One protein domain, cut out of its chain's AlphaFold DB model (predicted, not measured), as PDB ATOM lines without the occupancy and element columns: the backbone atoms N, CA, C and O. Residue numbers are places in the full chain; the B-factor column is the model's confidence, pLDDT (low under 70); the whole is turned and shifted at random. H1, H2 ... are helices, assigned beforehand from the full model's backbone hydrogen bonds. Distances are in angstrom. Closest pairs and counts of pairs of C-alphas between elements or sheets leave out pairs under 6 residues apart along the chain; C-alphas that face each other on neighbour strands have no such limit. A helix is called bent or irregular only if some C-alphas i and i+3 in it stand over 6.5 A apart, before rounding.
ATOM      1  N   GLU A  11     -31.633  13.600  16.981       88.19
ATOM      2  CA  GLU A  11     -33.019  13.148  17.006       88.19
ATOM      3  C   GLU A  11     -33.224  11.927  16.097       88.19
ATOM      4  O   GLU A  11     -33.823  10.941  16.530       88.19
ATOM      5  N   ASP A  12     -32.625  11.928  14.902       87.50
ATOM      6  CA  ASP A  12     -32.644  10.780  13.985       87.50
ATOM      7  C   ASP A  12     -31.931   9.562  14.583       87.50
ATOM      8  O   ASP A  12     -32.422   8.436  14.475       87.50
ATOM      9  N   ILE A  13     -30.796   9.779  15.259       84.81
ATOM     10  CA  ILE A  13     -30.059   8.713  15.958       84.81
ATOM     11  C   ILE A  13     -30.936   8.117  17.063       84.81
ATOM     12  O   ILE A  13     -31.103   6.899  17.139       84.81
ATOM     13  N   SER A  14     -31.553   8.971  17.882       83.56
ATOM     14  CA  SER A  14     -32.429   8.542  18.976       83.56
ATOM     15  C   SER A  14     -33.649   7.771  18.466       83.56
ATOM     16  O   SER A  14     -34.017   6.735  19.024       83.56
ATOM     17  N   ALA A  15     -34.277   8.244  17.386       86.19
ATOM     18  CA  ALA A  15     -35.410   7.575  16.757       86.19
ATOM     19  C   ALA A  15     -35.016   6.207  16.176       86.19
ATOM     20  O   ALA A  15     -35.742   5.228  16.360       86.19
ATOM     21  N   TYR A  16     -33.852   6.121  15.528       84.62
ATOM     22  CA  TYR A  16     -33.326   4.875  14.975       84.62
ATOM     23  C   TYR A  16     -33.048   3.833  16.067       84.62
ATOM     24  O   TYR A  16     -33.485   2.687  15.948       84.62
ATOM     25  N   LEU A  17     -32.386   4.234  17.155       80.00
ATOM     26  CA  LEU A  17     -32.061   3.343  18.274       80.00
ATOM     27  C   LEU A  17     -33.315   2.835  19.000       80.00
ATOM     28  O   LEU A  17     -33.374   1.669  19.377       80.00
ATOM     29  N   LYS A  18     -34.366   3.658  19.111       82.44
ATOM     30  CA  LYS A  18     -35.671   3.215  19.640       82.44
ATOM     31  C   LYS A  18     -36.334   2.144  18.769       82.44
ATOM     32  O   LYS A  18     -36.997   1.251  19.286       82.44
ATOM     33  N   GLN A  19     -36.184   2.234  17.446       84.50
ATOM     34  CA  GLN A  19     -36.763   1.266  16.503       84.50
ATOM     35  C   GLN A  19     -35.934  -0.017  16.368       84.50
ATOM     36  O   GLN A  19     -36.460  -1.060  15.969       84.50
ATOM     37  N   LYS A  20     -34.634   0.061  16.655       78.50
ATOM     38  CA  LYS A  20     -33.683  -1.052  16.610       78.50
ATOM     39  C   LYS A  20     -33.161  -1.311  18.021       78.50
ATOM     40  O   LYS A  20     -32.047  -0.883  18.319       78.50
ATOM     41  N   PRO A  21     -33.944  -2.003  18.872       71.12
ATOM     42  CA  PRO A  21     -33.517  -2.297  20.229       71.12
ATOM     43  C   PRO A  21     -32.172  -3.021  20.190       71.12
ATOM     44  O   PRO A  21     -32.028  -4.084  19.579       71.12
ATOM     45  N   LEU A  22     -31.172  -2.382  20.790       73.88
ATOM     46  CA  LEU A  22     -29.868  -2.978  21.020       73.88
ATOM     47  C   LEU A  22     -30.008  -4.053  22.103       73.88
ATOM     48  O   LEU A  22     -30.949  -4.048  22.890       73.88
ATOM     49  N   GLN A  23     -29.062  -4.992  22.145       78.38
ATOM     50  CA  GLN A  23     -29.024  -5.994  23.219       78.38
ATOM     51  C   GLN A  23     -28.647  -5.392  24.578       78.38
ATOM     52  O   GLN A  23     -28.825  -6.046  25.598       78.38
ATOM     53  N   ILE A  24     -28.102  -4.177  24.572       78.25
ATOM     54  CA  ILE A  24     -27.654  -3.456  25.758       78.25
ATOM     55  C   ILE A  24     -28.643  -2.324  25.999       78.25
ATOM     56  O   ILE A  24     -28.981  -1.591  25.064       78.25
ATOM     57  N   ASP A  25     -29.091  -2.207  27.243       84.75
ATOM     58  CA  ASP A  25     -29.939  -1.111  27.676       84.75
ATOM     59  C   ASP A  25     -29.152   0.218  27.602       84.75
ATOM     60  O   ASP A  25     -28.059   0.313  28.171       84.75
ATOM     61  N   PRO A  26     -29.645   1.238  26.873       81.75
ATOM     62  CA  PRO A  26     -28.942   2.511  26.741       81.75
ATOM     63  C   PRO A  26     -28.686   3.222  28.076       81.75
ATOM     64  O   PRO A  26     -27.643   3.853  28.226       81.75
ATOM     65  N   GLU A  27     -29.598   3.108  29.041       87.94
ATOM     66  CA  GLU A  27     -29.485   3.751  30.355       87.94
ATOM     67  C   GLU A  27     -28.399   3.062  31.190       87.94
ATOM     68  O   GLU A  27     -27.581   3.723  31.831       87.94
ATOM     69  N   GLU A  28     -28.332   1.728  31.122       88.19
ATOM     70  CA  GLU A  28     -27.246   0.950  31.731       88.19
ATOM     71  C   GLU A  28     -25.888   1.300  31.105       88.19
ATOM     72  O   GLU A  28     -24.885   1.446  31.811       88.19
ATOM     73  N   PHE A  29     -25.853   1.491  29.783       86.75
ATOM     74  CA  PHE A  29     -24.639   1.887  29.075       86.75
ATOM     75  C   PHE A  29     -24.165   3.294  29.471       86.75
ATOM     76  O   PHE A  29     -22.979   3.486  29.743       86.75
ATOM     77  N   GLU A  30     -25.076   4.265  29.564       90.81
ATOM     78  CA  GLU A  30     -24.763   5.616  30.050       90.81
ATOM     79  C   GLU A  30     -24.261   5.599  31.499       90.81
ATOM     80  O   GLU A  30     -23.245   6.225  31.812       90.81
ATOM     81  N   ALA A  31     -24.913   4.834  32.377       93.31
ATOM     82  CA  ALA A  31     -24.488   4.696  33.767       93.31
ATOM     83  C   ALA A  31     -23.069   4.110  33.887       93.31
ATOM     84  O   ALA A  31     -22.278   4.573  34.711       93.31
ATOM     85  N   ALA A  32     -22.722   3.130  33.045       92.69
ATOM     86  CA  ALA A  32     -21.382   2.550  33.016       92.69
ATOM     87  C   ALA A  32     -20.310   3.568  32.591       92.69
ATOM     88  O   ALA A  32     -19.223   3.586  33.171       92.69
ATOM     89  N   ILE A  33     -20.616   4.438  31.621       93.62
ATOM     90  CA  ILE A  33     -19.714   5.521  31.198       93.62
ATOM     91  C   ILE A  33     -19.474   6.490  32.356       93.62
ATOM     92  O   ILE A  33     -18.324   6.781  32.678       93.62
ATOM     93  N   PHE A  34     -20.534   6.943  33.030       95.00
ATOM     94  CA  PHE A  34     -20.379   7.864  34.158       95.00
ATOM     95  C   PHE A  34     -19.608   7.244  35.326       95.00
ATOM     96  O   PHE A  34     -18.786   7.917  35.940       95.00
ATOM     97  N   ALA A  35     -19.805   5.952  35.598       95.44
ATOM     98  CA  ALA A  35     -19.039   5.251  36.624       95.44
ATOM     99  C   ALA A  35     -17.533   5.188  36.300       95.44
ATOM    100  O   ALA A  35     -16.708   5.293  37.210       95.44
ATOM    101  N   LEU A  36     -17.170   5.029  35.020       95.62
ATOM    102  CA  LEU A  36     -15.776   5.089  34.569       95.62
ATOM    103  C   LEU A  36     -15.199   6.501  34.738       95.62
ATOM    104  O   LEU A  36     -14.129   6.647  35.328       95.62
ATOM    105  N   ASP A  37     -15.932   7.528  34.306       96.38
ATOM    106  CA  ASP A  37     -15.528   8.931  34.462       96.38
ATOM    107  C   ASP A  37     -15.318   9.310  35.938       96.38
ATOM    108  O   ASP A  37     -14.356  10.005  36.280       96.38
ATOM    109  N   ASP A  38     -16.197   8.849  36.829       96.62
ATOM    110  CA  ASP A  38     -16.089   9.094  38.269       96.62
ATOM    111  C   ASP A  38     -14.878   8.376  38.882       96.62
ATOM    112  O   ASP A  38     -14.188   8.942  39.738       96.62
ATOM    113  N   ALA A  39     -14.579   7.152  38.436       95.75
ATOM    114  CA  ALA A  39     -13.400   6.414  38.882       95.75
ATOM    115  C   ALA A  39     -12.101   7.131  38.477       95.75
ATOM    116  O   ALA A  39     -11.214   7.327  39.319       95.75
ATOM    117  N   ASP A  40     -12.024   7.583  37.225       94.56
ATOM    118  CA  ASP A  40     -10.885   8.340  36.705       94.56
ATOM    119  C   ASP A  40     -10.732   9.684  37.430       94.56
ATOM    120  O   ASP A  40      -9.623  10.073  37.821       94.56
ATOM    121  N   ARG A  41     -11.847  10.378  37.689       95.06
ATOM    122  CA  ARG A  41     -11.856  11.631  38.458       95.06
ATOM    123  C   ARG A  41     -11.324  11.422  39.874       95.06
ATOM    124  O   ARG A  41     -10.460  12.181  40.312       95.06
ATOM    125  N   ALA A  42     -11.769  10.374  40.564       94.88
ATOM    126  CA  ALA A  42     -11.298  10.056  41.910       94.88
ATOM    127  C   ALA A  42      -9.794   9.729  41.940       94.88
ATOM    128  O   ALA A  42      -9.089  10.079  42.893       94.88
ATOM    129  N   GLU A  43      -9.266   9.065  40.908       93.69
ATOM    130  CA  GLU A  43      -7.824   8.833  40.792       93.69
ATOM    131  C   GLU A  43      -7.056  10.142  40.558       93.69
ATOM    132  O   GLU A  43      -6.005  10.368  41.171       93.69
ATOM    133  N   TRP A  44      -7.583  11.015  39.698       94.12
ATOM    134  CA  TRP A  44      -6.993  12.320  39.420       94.12
ATOM    135  C   TRP A  44      -6.926  13.201  40.677       94.12
ATOM    136  O   TRP A  44      -5.857  13.735  40.980       94.12
ATOM    137  N   GLU A  45      -8.004  13.278  41.462       94.88
ATOM    138  CA  GLU A  45      -8.046  14.032  42.727       94.88
ATOM    139  C   GLU A  45      -7.004  13.518  43.729       94.88
ATOM    140  O   GLU A  45      -6.210  14.290  44.267       94.88
ATOM    141  N   ARG A  46      -6.895  12.193  43.894       93.06
ATOM    142  CA  ARG A  46      -5.869  11.573  44.755       93.06
ATOM    143  C   ARG A  46      -4.443  11.911  44.328       93.06
ATOM    144  O   ARG A  46      -3.543  11.943  45.169       93.06
ATOM    145  N   LYS A  47      -4.197  12.093  43.028       91.31
ATOM    146  CA  LYS A  47      -2.887  12.517  42.514       91.31
ATOM    147  C   LYS A  47      -2.633  13.998  42.795       91.31
ATOM    148  O   LYS A  47      -1.505  14.336  43.142       91.31
ATOM    149  N   GLN A  48      -3.654  14.851  42.694       87.31
ATOM    150  CA  GLN A  48      -3.551  16.275  43.039       87.31
ATOM    151  C   GLN A  48      -3.238  16.478  44.525       87.31
ATOM    152  O   GLN A  48      -2.325  17.233  44.849       87.31
ATOM    153  N   ASP A  49      -3.907  15.743  45.416       81.19
ATOM    154  CA  ASP A  49      -3.658  15.821  46.861       81.19
ATOM    155  C   ASP A  49      -2.236  15.392  47.248       81.19
ATOM    156  O   ASP A  49      -1.680  15.894  48.218       81.19
ATOM    157  N   LYS A  50      -1.623  14.479  46.484       74.12
ATOM    158  CA  LYS A  50      -0.226  14.051  46.683       74.12
ATOM    159  C   LYS A  50       0.807  15.015  46.101       74.12
ATOM    160  O   LYS A  50       1.978  14.923  46.456       74.12
ATOM    161  N   ALA A  51       0.401  15.856  45.153       68.25
ATOM    162  CA  ALA A  51       1.263  16.847  44.513       68.25
ATOM    163  C   ALA A  51       1.268  18.197  45.254       68.25
ATOM    164  O   ALA A  51       2.008  19.101  44.861       68.25
ATOM    165  N   LYS A  52       0.432  18.329  46.287       57.69
ATOM    166  CA  LYS A  52       0.292  19.502  47.148       57.69
ATOM    167  C   LYS A  52       1.094  19.334  48.434       57.69
ATOM    168  O   LYS A  52       1.614  20.365  48.912       57.69
TER     169      LYS A  52
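Overview. This is residues 11 to 52 of the 52 residues of an uncharacterized protein of Mixta calida (UniProt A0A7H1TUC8). One long, straight helix, H2, makes most of the length, and a short helix, H1, is set off beyond its first end and turned to the side, in the manner of an open L whose corner is the link of residues 20 to 25. The two helices do not pack on each other, and there is no core. The printed part has 42 residues with two named helices, H1 then H2 along the chain, and no named strand; the class is all helix. The whole is extended, with a radius of gyration of the C-alphas of 16.7 A, and the C-alphas span 51 by 20 by 8 A.

Arrangement. Look first at H2, residues 26 to 51, the longest helix with 26 residues. Go back through the short link of six residues and you reach H1, residues 11 to 19. H1 and H2 are apart, with no C-alpha of the one within 8 A of the other. Residues 11 to 16, which belong to H1, stand free, as do residues 19 to 25 and residues 27 to 52, of which 27 to 51 belong to H2. In both helices every O i to N i+4 pair is within hydrogen-bond range, and neither helix is bent.

Along the chain. Find C-alpha 26 of Pro 26 at (-28.942, 2.511, 26.741); from there H2 runs 37.9 A to C-alpha 51 at (1.263, 16.847, 44.513). Then find C-alpha 11 of Glu 11 at (-33.019, 13.148, 17.006), where H1 begins; its nine residues cover 12.5 A to C-alpha 19.

Size, cuts and confidence. The two C-alphas farthest apart are those of Gln 19 and Lys 52, at 51.4 A. The printed part has no cut and ends at residue 52, the chain's last residue. The mean pLDDT of the printed part is 86.6, and residues 51 to 52 of this model are under 70.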